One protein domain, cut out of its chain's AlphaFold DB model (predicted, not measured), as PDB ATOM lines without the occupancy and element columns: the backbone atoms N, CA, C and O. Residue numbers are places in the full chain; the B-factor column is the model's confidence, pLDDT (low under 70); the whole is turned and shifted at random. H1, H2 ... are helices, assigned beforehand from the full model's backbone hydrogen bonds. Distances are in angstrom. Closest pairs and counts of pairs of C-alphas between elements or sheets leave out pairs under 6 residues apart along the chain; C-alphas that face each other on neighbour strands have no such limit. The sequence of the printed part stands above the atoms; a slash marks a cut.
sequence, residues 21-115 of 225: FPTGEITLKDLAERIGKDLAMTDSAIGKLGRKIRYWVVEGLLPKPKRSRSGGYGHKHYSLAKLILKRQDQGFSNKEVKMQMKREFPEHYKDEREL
ATOM      1  N   PHE A  21      -0.093 -39.767  12.567       51.81
ATOM      2  CA  PHE A  21       1.175 -39.339  13.167       51.81
ATOM      3  C   PHE A  21       2.276 -39.301  12.099       51.81
ATOM      4  O   PHE A  21       2.592 -40.349  11.537       51.81
ATOM      5  N   PRO A  22       2.894 -38.138  11.811       59.44
ATOM      6  CA  PRO A  22       3.971 -38.067  10.839       59.44
ATOM      7  C   PRO A  22       5.087 -39.000  11.299       59.44
ATOM      8  O   PRO A  22       5.454 -39.014  12.478       59.44
ATOM      9  N   THR A  23       5.608 -39.795  10.374       59.00
ATOM     10  CA  THR A  23       6.771 -40.656  10.577       59.00
ATOM     11  C   THR A  23       7.978 -39.777  10.898       59.00
ATOM     12  O   THR A  23       8.708 -39.329  10.022       59.00
ATOM     13  N   GLY A  24       8.155 -39.453  12.177       69.56
ATOM     14  CA  GLY A  24       9.188 -38.525  12.608       69.56
ATOM     15  C   GLY A  24       9.016 -38.027  14.036       69.56
ATOM     16  O   GLY A  24       8.043 -38.308  14.737       69.56
ATOM     17  N   GLU A  25      10.026 -37.290  14.477       82.44
ATOM     18  CA  GLU A  25       9.984 -36.540  15.726       82.44
ATOM     19  C   GLU A  25       9.403 -35.154  15.452       82.44
ATOM     20  O   GLU A  25       9.760 -34.518  14.462       82.44
ATOM     21  N   ILE A  26       8.530 -34.696  16.341       85.62
ATOM     22  CA  ILE A  26       7.877 -33.392  16.261       85.62
ATOM     23  C   ILE A  26       8.226 -32.530  17.475       85.62
ATOM     24  O   ILE A  26       8.759 -33.008  18.489       85.62
ATOM     25  N   THR A  27       7.916 -31.239  17.383       89.25
ATOM     26  CA  THR A  27       8.121 -30.312  18.494       89.25
ATOM     27  C   THR A  27       7.032 -30.454  19.554       89.25
ATOM     28  O   THR A  27       5.956 -31.000  19.318       89.25
ATOM     29  N   LEU A  28       7.294 -29.917  20.752       89.69
ATOM     30  CA  LEU A  28       6.294 -29.851  21.822       89.69
ATOM     31  C   LEU A  28       5.035 -29.085  21.387       89.69
ATOM     32  O   LEU A  28       3.935 -29.438  21.806       89.69
ATOM     33  N   LYS A  29       5.205 -28.030  20.576       89.56
ATOM     34  CA  LYS A  29       4.093 -27.221  20.071       89.56
ATOM     35  C   LYS A  29       3.205 -28.068  19.163       89.56
ATOM     36  O   LYS A  29       2.014 -28.164  19.425       89.56
ATOM     37  N   ASP A  30       3.806 -28.749  18.191       90.00
ATOM     38  CA  ASP A  30       3.076 -29.588  17.235       90.00
ATOM     39  C   ASP A  30       2.398 -30.773  17.932       90.00
ATOM     40  O   ASP A  30       1.284 -31.158  17.581       90.00
ATOM     41  N   LEU A  31       3.050 -31.343  18.952       89.94
ATOM     42  CA  LEU A  31       2.477 -32.409  19.768       89.94
ATOM     43  C   LEU A  31       1.220 -31.932  20.504       89.94
ATOM     44  O   LEU A  31       0.191 -32.606  20.457       89.94
ATOM     45  N   ALA A  32       1.305 -30.788  21.185       90.44
ATOM     46  CA  ALA A  32       0.177 -30.219  21.913       90.44
ATOM     47  C   ALA A  32      -0.960 -29.823  20.964       90.44
ATOM     48  O   ALA A  32      -2.117 -30.093  21.263       90.44
ATOM     49  N   GLU A  33      -0.632 -29.237  19.813       90.50
ATOM     50  CA  GLU A  33      -1.610 -28.839  18.801       90.50
ATOM     51  C   GLU A  33      -2.356 -30.044  18.228       90.50
ATOM     52  O   GLU A  33      -3.577 -30.008  18.121       90.50
ATOM     53  N   ARG A  34      -1.658 -31.147  17.934       89.06
ATOM     54  CA  ARG A  34      -2.284 -32.386  17.447       89.06
ATOM     55  C   ARG A  34      -3.220 -33.008  18.475       89.06
ATOM     56  O   ARG A  34      -4.369 -33.283  18.163       89.06
ATOM     57  N   ILE A  35      -2.748 -33.184  19.711       89.62
ATOM     58  CA  ILE A  35      -3.592 -33.719  20.792       89.62
ATOM     59  C   ILE A  35      -4.798 -32.802  21.019       89.62
ATOM     60  O   ILE A  35      -5.910 -33.283  21.199       89.62
ATOM     61  N   GLY A  36      -4.571 -31.490  20.982       87.25
ATOM     62  CA  GLY A  36      -5.601 -30.474  21.110       87.25
ATOM     63  C   GLY A  36      -6.677 -30.565  20.039       87.25
ATOM     64  O   GLY A  36      -7.855 -30.610  20.376       87.25
ATOM     65  N   LYS A  37      -6.277 -30.644  18.765       87.62
ATOM     66  CA  LYS A  37      -7.194 -30.794  17.627       87.62
ATOM     67  C   LYS A  37      -8.016 -32.076  17.730       87.62
ATOM     68  O   LYS A  37      -9.230 -32.020  17.577       87.62
ATOM     69  N   ASP A  38      -7.389 -33.196  18.083       87.19
ATOM     70  CA  ASP A  38      -8.098 -34.473  18.228       87.19
ATOM     71  C   ASP A  38      -9.108 -34.489  19.376       87.19
ATOM     72  O   ASP A  38     -10.079 -35.239  19.343       87.19
ATOM     73  N   LEU A  39      -8.840 -33.713  20.425       86.44
ATOM     74  CA  LEU A  39      -9.719 -33.567  21.582       86.44
ATOM     75  C   LEU A  39     -10.668 -32.366  21.441       86.44
ATOM     76  O   LEU A  39     -11.327 -32.012  22.415       86.44
ATOM     77  N   ALA A  40     -10.720 -31.733  20.261       87.56
ATOM     78  CA  ALA A  40     -11.512 -30.534  19.983       87.56
ATOM     79  C   ALA A  40     -11.317 -29.413  21.031       87.56
ATOM     80  O   ALA A  40     -12.256 -28.725  21.432       87.56
ATOM     81  N   MET A  41     -10.081 -29.241  21.508       87.19
ATOM     82  CA  MET A  41      -9.718 -28.225  22.493       87.19
ATOM     83  C   MET A  41      -9.605 -26.843  21.843       87.19
ATOM     84  O   MET A  41      -9.173 -26.707  20.702       87.19
ATOM     85  N   THR A  42      -9.916 -25.797  22.606       89.62
ATOM     86  CA  THR A  42      -9.684 -24.409  22.187       89.62
ATOM     87  C   THR A  42      -8.192 -24.073  22.151       89.62
ATOM     88  O   THR A  42      -7.404 -24.635  22.917       89.62
ATOM     89  N   ASP A  43      -7.790 -23.086  21.347       82.12
ATOM     90  CA  ASP A  43      -6.382 -22.665  21.221       82.12
ATOM     91  C   ASP A  43      -5.736 -22.295  22.570       82.12
ATOM     92  O   ASP A  43      -4.570 -22.602  22.839       82.12
ATOM     93  N   SER A  44      -6.512 -21.692  23.476       83.69
ATOM     94  CA  SER A  44      -6.053 -21.359  24.827       83.69
ATOM     95  C   SER A  44      -5.781 -22.608  25.674       83.69
ATOM     96  O   SER A  44      -4.801 -22.661  26.426       83.69
ATOM     97  N   ALA A  45      -6.606 -23.646  25.529       84.25
ATOM     98  CA  ALA A  45      -6.425 -24.926  26.195       84.25
ATOM     99  C   ALA A  45      -5.243 -25.717  25.601       84.25
ATOM    100  O   ALA A  45      -4.500 -26.348  26.357       84.25
ATOM    101  N   ILE A  46      -4.980 -25.591  24.295       86.25
ATOM    102  CA  ILE A  46      -3.783 -26.140  23.631       86.25
ATOM    103  C   ILE A  46      -2.504 -25.530  24.220       86.25
ATOM    104  O   ILE A  46      -1.557 -26.249  24.560       86.25
ATOM    105  N   GLY A  47      -2.481 -24.210  24.430       79.94
ATOM    106  CA  GLY A  47      -1.355 -23.532  25.079       79.94
ATOM    107  C   GLY A  47      -1.083 -24.048  26.500       79.94
ATOM    108  O   GLY A  47       0.072 -24.285  26.876       79.94
ATOM    109  N   LYS A  48      -2.143 -24.288  27.285       89.94
ATOM    110  CA  LYS A  48      -2.044 -24.892  28.629       89.94
ATOM    111  C   LYS A  48      -1.571 -26.348  28.565       89.94
ATOM    112  O   LYS A  48      -0.736 -26.749  29.380       89.94
ATOM    113  N   LEU A  49      -2.031 -27.116  27.578       89.50
ATOM    114  CA  LEU A  49      -1.621 -28.502  27.364       89.50
ATOM    115  C   LEU A  49      -0.113 -28.616  27.108       89.50
ATOM    116  O   LEU A  49       0.542 -29.460  27.715       89.50
ATOM    117  N   GLY A  50       0.474 -27.726  26.302       88.31
ATOM    118  CA  GLY A  50       1.924 -27.713  26.073       88.31
ATOM    119  C   GLY A  50       2.741 -27.537  27.363       88.31
ATOM    120  O   GLY A  50       3.746 -28.226  27.570       88.31
ATOM    121  N   ARG A  51       2.289 -26.668  28.281       87.38
ATOM    122  CA  ARG A  51       2.909 -26.507  29.613       87.38
ATOM    123  C   ARG A  51       2.741 -27.768  30.464       87.38
ATOM    124  O   ARG A  51       3.699 -28.210  31.097       87.38
ATOM    125  N   LYS A  52       1.554 -28.377  30.425       91.00
ATOM    126  CA  LYS A  52       1.223 -29.609  31.155       91.00
ATOM    127  C   LYS A  52       2.081 -30.795  30.702       91.00
ATOM    128  O   LYS A  52       2.648 -31.491  31.540       91.00
ATOM    129  N   ILE A  53       2.277 -30.964  29.394       90.94
ATOM    130  CA  ILE A  53       3.159 -31.997  28.825       90.94
ATOM    131  C   ILE A  53       4.601 -31.807  29.306       90.94
ATOM    132  O   ILE A  53       5.259 -32.775  29.688       90.94
ATOM    133  N   ARG A  54       5.101 -30.566  29.344       88.69
ATOM    134  CA  ARG A  54       6.440 -30.279  29.881       88.69
ATOM    135  C   ARG A  54       6.552 -30.690  31.350       88.69
ATOM    136  O   ARG A  54       7.540 -31.319  31.720       88.69
ATOM    137  N   TYR A  55       5.540 -30.380  32.156       89.94
ATOM    138  CA  TYR A  55       5.482 -30.787  33.559       89.94
ATOM    139  C   TYR A  55       5.491 -32.317  33.713       89.94
ATOM    140  O   TYR A  55       6.262 -32.846  34.507       89.94
ATOM    141  N   TRP A  56       4.738 -33.050  32.888       91.38
ATOM    142  CA  TRP A  56       4.743 -34.518  32.912       91.38
ATOM    143  C   TRP A  56       6.105 -35.132  32.605       91.38
ATOM    144  O   TRP A  56       6.449 -36.157  33.193       91.38
ATOM    145  N   VAL A  57       6.886 -34.523  31.713       88.31
ATOM    146  CA  VAL A  57       8.257 -34.970  31.429       88.31
ATOM    147  C   VAL A  57       9.169 -34.757  32.639       88.31
ATOM    148  O   VAL A  57       9.976 -35.629  32.957       88.31
ATOM    149  N   VAL A  58       9.045 -33.615  33.325       85.38
ATOM    150  CA  VAL A  58       9.836 -33.307  34.531       85.38
ATOM    151  C   VAL A  58       9.486 -34.263  35.671       85.38
ATOM    152  O   VAL A  58      10.380 -34.860  36.266       85.38
ATOM    153  N   GLU A  59       8.195 -34.492  35.897       82.00
ATOM    154  CA  GLU A  59       7.683 -35.421  36.909       82.00
ATOM    155  C   GLU A  59       7.931 -36.898  36.568       82.00
ATOM    156  O   GLU A  59       7.667 -37.789  37.382       82.00
ATOM    157  N   GLY A  60       8.422 -37.202  35.364       82.56
ATOM    158  CA  GLY A  60       8.614 -38.572  34.887       82.56
ATOM    159  C   GLY A  60       7.302 -39.346  34.736       82.56
ATOM    160  O   GLY A  60       7.299 -40.572  34.847       82.56
ATOM    161  N   LEU A  61       6.191 -38.632  34.539       87.06
ATOM    162  CA  LEU A  61       4.906 -39.193  34.129       87.06
ATOM    163  C   LEU A  61       4.910 -39.505  32.632       87.06
ATOM    164  O   LEU A  61       4.341 -40.506  32.214       87.06
ATOM    165  N   LEU A  62       5.596 -38.686  31.836       88.81
ATOM    166  CA  LEU A  62       5.868 -38.931  30.425       88.81
ATOM    167  C   LEU A  62       7.372 -39.203  30.250       88.81
ATOM    168  O   LEU A  62       8.180 -38.522  30.890       88.81
ATOM    169  N   PRO A  63       7.780 -40.168  29.408       86.38
ATOM    170  CA  PRO A  63       9.191 -40.396  29.131       86.38
ATOM    171  C   PRO A  63       9.852 -39.158  28.522       86.38
ATOM    172  O   PRO A  63       9.210 -38.338  27.860       86.38
ATOM    173  N   LYS A  64      11.162 -39.029  28.748       87.69
ATOM    174  CA  LYS A  64      11.931 -37.904  28.218       87.69
ATOM    175  C   LYS A  64      11.998 -37.991  26.684       87.69
ATOM    176  O   LYS A  64      12.286 -39.069  26.158       87.69
ATOM    177  N   PRO A  65      11.784 -36.869  25.974       87.62
ATOM    178  CA  PRO A  65      11.956 -36.831  24.530       87.62
ATOM    179  C   PRO A  65      13.427 -37.032  24.160       87.62
ATOM    180  O   PRO A  65      14.337 -36.704  24.934       87.62
ATOM    181  N   LYS A  66      13.667 -37.540  22.950       83.56
ATOM    182  CA  LYS A  66      15.024 -37.654  22.406       83.56
ATOM    183  C   LYS A  66      15.628 -36.262  22.227       83.56
ATOM    184  O   LYS A  66      14.938 -35.296  21.912       83.56
ATOM    185  N   ARG A  67      16.939 -36.127  22.427       77.50
ATOM    186  CA  ARG A  67      17.626 -34.855  22.170       77.50
ATOM    187  C   ARG A  67      17.859 -34.704  20.671       77.50
ATOM    188  O   ARG A  67      18.892 -35.131  20.169       77.50
ATOM    189  N   SER A  68      16.912 -34.084  19.977       77.88
ATOM    190  CA  SER A  68      17.015 -33.820  18.544       77.88
ATOM    191  C   SER A  68      16.635 -32.387  18.186       77.88
ATOM    192  O   SER A  68      15.962 -31.682  18.941       77.88
ATOM    193  N   ARG A  69      17.090 -31.947  17.008       69.12
ATOM    194  CA  ARG A  69      16.739 -30.634  16.444       69.12
ATOM    195  C   ARG A  69      15.266 -30.544  16.030       69.12
ATOM    196  O   ARG A  69      14.725 -29.447  16.021       69.12
ATOM    197  N   SER A  70      14.632 -31.679  15.741       71.56
ATOM    198  CA  SER A  70      13.221 -31.822  15.361       71.56
ATOM    199  C   SER A  70      12.255 -31.810  16.554       71.56
ATOM    200  O   SER A  70      11.046 -31.824  16.361       71.56
ATOM    201  N   GLY A  71      12.761 -31.747  17.791       73.88
ATOM    202  CA  GLY A  71      11.944 -31.586  18.998       73.88
ATOM    203  C   GLY A  71      11.755 -32.854  19.828       73.88
ATOM    204  O   GLY A  71      11.335 -32.752  20.979       73.88
ATOM    205  N   GLY A  72      12.144 -34.023  19.317       83.75
ATOM    206  CA  GLY A  72      12.335 -35.236  20.115       83.75
ATOM    207  C   GLY A  72      11.074 -35.982  20.555       83.75
ATOM    208  O   GLY A  72      11.187 -37.049  21.173       83.75
ATOM    209  N   TYR A  73       9.882 -35.458  20.254       86.75
ATOM    210  CA  TYR A  73       8.615 -36.105  20.579       86.75
ATOM    211  C   TYR A  73       8.155 -36.979  19.411       86.75
ATOM    212  O   TYR A  73       7.726 -36.480  18.384       86.75
ATOM    213  N   GLY A  74       8.250 -38.299  19.555       87.44
ATOM    214  CA  GLY A  74       7.655 -39.253  18.607       87.44
ATOM    215  C   GLY A  74       6.243 -39.712  18.988       87.44
ATOM    216  O   GLY A  74       5.736 -39.358  20.057       87.44
ATOM    217  N   HIS A  75       5.674 -40.597  18.164       84.62
ATOM    218  CA  HIS A  75       4.332 -41.180  18.320       84.62
ATOM    219  C   HIS A  75       4.047 -41.727  19.730       84.62
ATOM    220  O   HIS A  75       2.990 -41.467  20.296       84.62
ATOM    221  N   LYS A  76       5.028 -42.383  20.369       86.00
ATOM    222  CA  LYS A  76       4.884 -42.879  21.750       86.00
ATOM    223  C   LYS A  76       4.462 -41.792  22.748       86.00
ATOM    224  O   LYS A  76       3.671 -42.054  23.645       86.00
ATOM    225  N   HIS A  77       4.971 -40.566  22.598       89.81
ATOM    226  CA  HIS A  77       4.652 -39.474  23.520       89.81
ATOM    227  C   HIS A  77       3.226 -38.986  23.315       89.81
ATOM    228  O   HIS A  77       2.569 -38.629  24.283       89.81
ATOM    229  N   TYR A  78       2.749 -38.998  22.074       89.25
ATOM    230  CA  TYR A  78       1.373 -38.664  21.741       89.25
ATOM    231  C   TYR A  78       0.391 -39.675  22.334       89.25
ATOM    232  O   TYR A  78      -0.526 -39.277  23.055       89.25
ATOM    233  N   SER A  79       0.634 -40.970  22.133       86.69
ATOM    234  CA  SER A  79      -0.236 -42.030  22.653       86.69
ATOM    235  C   SER A  79      -0.268 -42.033  24.184       86.69
ATOM    236  O   SER A  79      -1.344 -42.061  24.783       86.69
ATOM    237  N   LEU A  80       0.897 -41.903  24.833       89.56
ATOM    238  CA  LEU A  80       0.980 -41.817  26.294       89.56
ATOM    239  C   LEU A  80       0.336 -40.535  26.836       89.56
ATOM    240  O   LEU A  80      -0.375 -40.595  27.834       89.56
ATOM    241  N   ALA A  81       0.527 -39.383  26.187       91.19
ATOM    242  CA  ALA A  81      -0.089 -38.127  26.616       91.19
ATOM    243  C   ALA A  81      -1.623 -38.172  26.533       91.19
ATOM    244  O   ALA A  81      -2.287 -37.746  27.479       91.19
ATOM    245  N   LYS A  82      -2.195 -38.740  25.462       91.31
ATOM    246  CA  LYS A  82      -3.648 -38.969  25.364       91.31
ATOM    247  C   LYS A  82      -4.153 -39.900  26.464       91.31
ATOM    248  O   LYS A  82      -5.189 -39.628  27.069       91.31
ATOM    249  N   LEU A  83      -3.415 -40.970  26.760       88.50
ATOM    250  CA  LEU A  83      -3.791 -41.894  27.827       88.50
ATOM    251  C   LEU A  83      -3.735 -41.218  29.206       88.50
ATOM    252  O   LEU A  83      -4.659 -41.382  29.995       88.50
ATOM    253  N   ILE A  84      -2.700 -40.418  29.479       89.69
ATOM    254  CA  ILE A  84      -2.581 -39.637  30.719       89.69
ATOM    255  C   ILE A  84      -3.779 -38.698  30.886       89.69
ATOM    256  O   ILE A  84      -4.361 -38.667  31.968       89.69
ATOM    257  N   LEU A  85      -4.170 -37.970  29.831       90.50
ATOM    258  CA  LEU A  85      -5.350 -37.097  29.863       90.50
ATOM    259  C   LEU A  85      -6.611 -37.884  30.207       90.50
ATOM    260  O   LEU A  85      -7.289 -37.550  31.170       90.50
ATOM    261  N   LYS A  86      -6.851 -38.999  29.512       89.19
ATOM    262  CA  LYS A  86      -8.015 -39.850  29.767       89.19
ATOM    263  C   LYS A  86      -8.070 -40.358  31.212       89.19
ATOM    264  O   LYS A  86      -9.147 -40.440  31.790       89.19
ATOM    265  N   ARG A  87      -6.927 -40.712  31.809       85.81
ATOM    266  CA  ARG A  87      -6.870 -41.140  33.219       85.81
ATOM    267  C   ARG A  87      -7.121 -39.974  34.179       85.81
ATOM    268  O   ARG A  87      -7.789 -40.154  35.189       85.81
ATOM    269  N   GLN A  88      -6.632 -38.779  33.869       87.38
ATOM    270  CA  GLN A  88      -6.929 -37.594  34.677       87.38
ATOM    271  C   GLN A  88      -8.409 -37.209  34.610       87.38
ATOM    272  O   GLN A  88      -8.978 -36.861  35.639       87.38
ATOM    273  N   ASP A  89      -9.046 -37.351  33.446       87.56
ATOM    274  CA  ASP A  89     -10.488 -37.126  33.288       87.56
ATOM    275  C   ASP A  89     -11.318 -38.159  34.072       87.56
ATOM    276  O   ASP A  89     -12.415 -37.864  34.533       87.56
ATOM    277  N   GLN A  90     -10.768 -39.359  34.293       87.75
ATOM    278  CA  GLN A  90     -11.331 -40.383  35.185       87.75
ATOM    279  C   GLN A  90     -11.092 -40.097  36.681       87.75
ATOM    280  O   GLN A  90     -11.479 -40.905  37.522       87.75
ATOM    281  N   GLY A  91     -10.446 -38.980  37.028       89.88
ATOM    282  CA  GLY A  91     -10.191 -38.566  38.409       89.88
ATOM    283  C   GLY A  91      -8.910 -39.129  39.031       89.88
ATOM    284  O   GLY A  91      -8.665 -38.893  40.212       89.88
ATOM    285  N   PHE A  92      -8.067 -39.840  38.272       87.31
ATOM    286  CA  PHE A  92      -6.804 -40.352  38.808       87.31
ATOM    287  C   PHE A  92      -5.796 -39.223  39.052       87.31
ATOM    288  O   PHE A  92      -5.540 -38.371  38.193       87.31
ATOM    289  N   SER A  93      -5.141 -39.270  40.209       88.94
ATOM    290  CA  SER A  93      -4.046 -38.365  40.546       88.94
ATOM    291  C   SER A  93      -2.805 -38.642  39.693       88.94
ATOM    292  O   SER A  93      -2.539 -39.770  39.274       88.94
ATOM    293  N   ASN A  94      -1.948 -37.634  39.507       87.12
ATOM    294  CA  ASN A  94      -0.688 -37.797  38.765       87.12
ATOM    295  C   ASN A  94       0.190 -38.938  39.307       87.12
ATOM    296  O   ASN A  94       0.881 -39.605  38.538       87.12
ATOM    297  N   LYS A  95       0.162 -39.173  40.625       86.88
ATOM    298  CA  LYS A  95       0.923 -40.244  41.277       86.88
ATOM    299  C   LYS A  95       0.389 -41.623  40.888       86.88
ATOM    300  O   LYS A  95       1.182 -42.514  40.581       86.88
ATOM    301  N   GLU A  96      -0.929 -41.788  40.861       85.31
ATOM    302  CA  GLU A  96      -1.583 -43.035  40.450       85.31
ATOM    303  C   GLU A  96      -1.373 -43.302  38.966       85.31
ATOM    304  O   GLU A  96      -0.952 -44.401  38.604       85.31
ATOM    305  N   VAL A  97      -1.553 -42.283  38.119       87.06
ATOM    306  CA  VAL A  97      -1.290 -42.408  36.682       87.06
ATOM    307  C   VAL A  97       0.170 -42.795  36.452       87.06
ATOM    308  O   VAL A  97       0.440 -43.715  35.690       87.06
ATOM    309  N   LYS A  98       1.131 -42.197  37.166       86.12
ATOM    310  CA  LYS A  98       2.554 -42.570  37.063       86.12
ATOM    311  C   LYS A  98       2.804 -44.033  37.421       86.12
ATOM    312  O   LYS A  98       3.573 -44.708  36.739       86.12
ATOM    313  N   MET A  99       2.173 -44.522  38.485       82.62
ATOM    314  CA  MET A  99       2.286 -45.920  38.906       82.62
ATOM    315  C   MET A  99       1.676 -46.873  37.873       82.62
ATOM    316  O   MET A  99       2.293 -47.891  37.560       82.62
ATOM    317  N   GLN A 100       0.513 -46.536  37.312       83.75
ATOM    318  CA  GLN A 100      -0.130 -47.320  36.255       83.75
ATOM    319  C   GLN A 100       0.722 -47.342  34.985       83.75
ATOM    320  O   GLN A 100       1.039 -48.417  34.491       83.75
ATOM    321  N   MET A 101       1.199 -46.185  34.523       82.62
ATOM    322  CA  MET A 101       2.012 -46.076  33.306       82.62
ATOM    323  C   MET A 101       3.306 -46.887  33.391       82.62
ATOM    324  O   MET A 101       3.686 -47.547  32.430       82.62
ATOM    325  N   LYS A 102       3.967 -46.900  34.557       82.19
ATOM    326  CA  LYS A 102       5.168 -47.722  34.774       82.19
ATOM    327  C   LYS A 102       4.883 -49.225  34.779       82.19
ATOM    328  O   LYS A 102       5.767 -49.995  34.415       82.19
ATOM    329  N   ARG A 103       3.692 -49.640  35.220       76.81
ATOM    330  CA  ARG A 103       3.266 -51.048  35.237       76.81
ATOM    331  C   ARG A 103       2.798 -51.520  33.863       76.81
ATOM    332  O   ARG A 103       3.149 -52.621  33.465       76.81
ATOM    333  N   GLU A 104       2.021 -50.695  33.166       79.88
ATOM    334  CA  GLU A 104       1.442 -51.005  31.854       79.88
ATOM    335  C   GLU A 104       2.483 -50.890  30.729       79.88
ATOM    336  O   GLU A 104       2.483 -51.709  29.816       79.88
ATOM    337  N   PHE A 105       3.408 -49.926  30.813       80.25
ATOM    338  CA  PHE A 105       4.379 -49.636  29.750       80.25
ATOM    339  C   PHE A 105       5.829 -49.570  30.255       80.25
ATOM    340  O   PHE A 105       6.521 -48.579  30.004       80.25
ATOM    341  N   PRO A 106       6.346 -50.601  30.948       77.69
ATOM    342  CA  PRO A 106       7.680 -50.554  31.552       77.69
ATOM    343  C   PRO A 106       8.786 -50.251  30.529       77.69
ATOM    344  O   PRO A 106       9.741 -49.548  30.845       77.69
ATOM    345  N   GLU A 107       8.635 -50.705  29.284       76.62
ATOM    346  CA  GLU A 107       9.574 -50.477  28.174       76.62
ATOM    347  C   GLU A 107       9.857 -48.996  27.900       76.62
ATOM    348  O   GLU A 107      10.954 -48.634  27.481       76.62
ATOM    349  N   HIS A 108       8.887 -48.115  28.151       75.94
ATOM    350  CA  HIS A 108       9.034 -46.683  27.909       75.94
ATOM    351  C   HIS A 108       9.656 -45.927  29.086       75.94
ATOM    352  O   HIS A 108      10.095 -44.792  28.898       75.94
ATOM    353  N   TYR A 109       9.703 -46.537  30.272       70.25
ATOM    354  CA  TYR A 109      10.179 -45.913  31.513       70.25
ATOM    355  C   TYR A 109      11.443 -46.558  32.086       70.25
ATOM    356  O   TYR A 109      11.955 -46.070  33.093       70.25
ATOM    357  N   LYS A 110      11.951 -47.629  31.472       65.50
ATOM    358  CA  LYS A 110      13.283 -48.154  31.775       65.50
ATOM    359  C   LYS A 110      14.341 -47.148  31.320       65.50
ATOM    360  O   LYS A 110      14.264 -46.616  30.212       65.50
ATOM    361  N   ASP A 111      15.332 -46.898  32.171       58.69
ATOM    362  CA  ASP A 111      16.505 -46.122  31.773       58.69
ATOM    363  C   ASP A 111      17.208 -46.851  30.617       58.69
ATOM    364  O   ASP A 111      17.411 -48.064  30.669       58.69
ATOM    365  N   GLU A 112      17.628 -46.120  29.578       51.09
ATOM    366  CA  GLU A 112      18.337 -46.693  28.416       51.09
ATOM    367  C   GLU A 112      19.576 -47.516  28.842       51.09
ATOM    368  O   GLU A 112      19.954 -48.475  28.174       51.09
ATOM    369  N   ARG A 113      20.171 -47.199  30.004       47.97
ATOM    370  CA  ARG A 113      21.271 -47.964  30.620       47.97
ATOM    371  C   ARG A 113      20.857 -49.321  31.192       47.97
ATOM    372  O   ARG A 113      21.692 -50.218  31.239       47.97
ATOM    373  N   GLU A 114      19.625 -49.473  31.665       50.91
ATOM    374  CA  GLU A 114      19.119 -50.747  32.192       50.91
ATOM    375  C   GLU A 114      18.632 -51.660  31.069       50.91
ATOM    376  O   GLU A 114      18.923 -52.851  31.106       50.91
ATOM    377  N   LEU A 115      18.006 -51.090  30.033       49.19
ATOM    378  CA  LEU A 115      17.662 -51.808  28.800       49.19
ATOM    379  C   LEU A 115      18.908 -52.411  28.135       49.19
ATOM    380  O   LEU A 115      18.918 -53.602  27.830       49.19
TER     381      LEU A 115
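This is residues 21 to 115 of the 225 residues of the protein "HTH merR-type domain-containing protein" of bacterium (UniProt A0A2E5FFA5). H2, the longest helix, crosses H1; H3 crosses near both, H4 packs on H3, and H5 and H6 trail beyond. The printed part, all helix, has 95 residues with six named helices, H1 to H6. It is compact: radius of gyration of the C-alphas 13.0 A, spans 39 by 35 by 20 A.

H2, residues 43 to 58, touches H1, residues 28 to 38, at a steep tilt of 55 degrees; C-alphas 50 and 32 are closest, 5.2 A. H3, residues 75 to 89, is close to H2 but not clearly touching: closest C-alphas 81 and 53, 7.3 A. Its residues 84 to 88 alone touch H4, residues 94 to 104: closest C-alphas 87 and 97, 6.7 A. O i to N i+4 pairs are within hydrogen-bond range throughout H1, H3 and H4, 11 of 12 in H2.

H2 runs 23.5 A from C-alpha 43 at (-6.382, -22.665, 21.221). H5, residues 106 to 109, and H6, residues 112 to 115, touch no helix; C-alpha 115 is at (17.662, -51.808, 28.800).

There is no cut; residues 59 to 74 form the long link; mean pLDDT is 50 in H6.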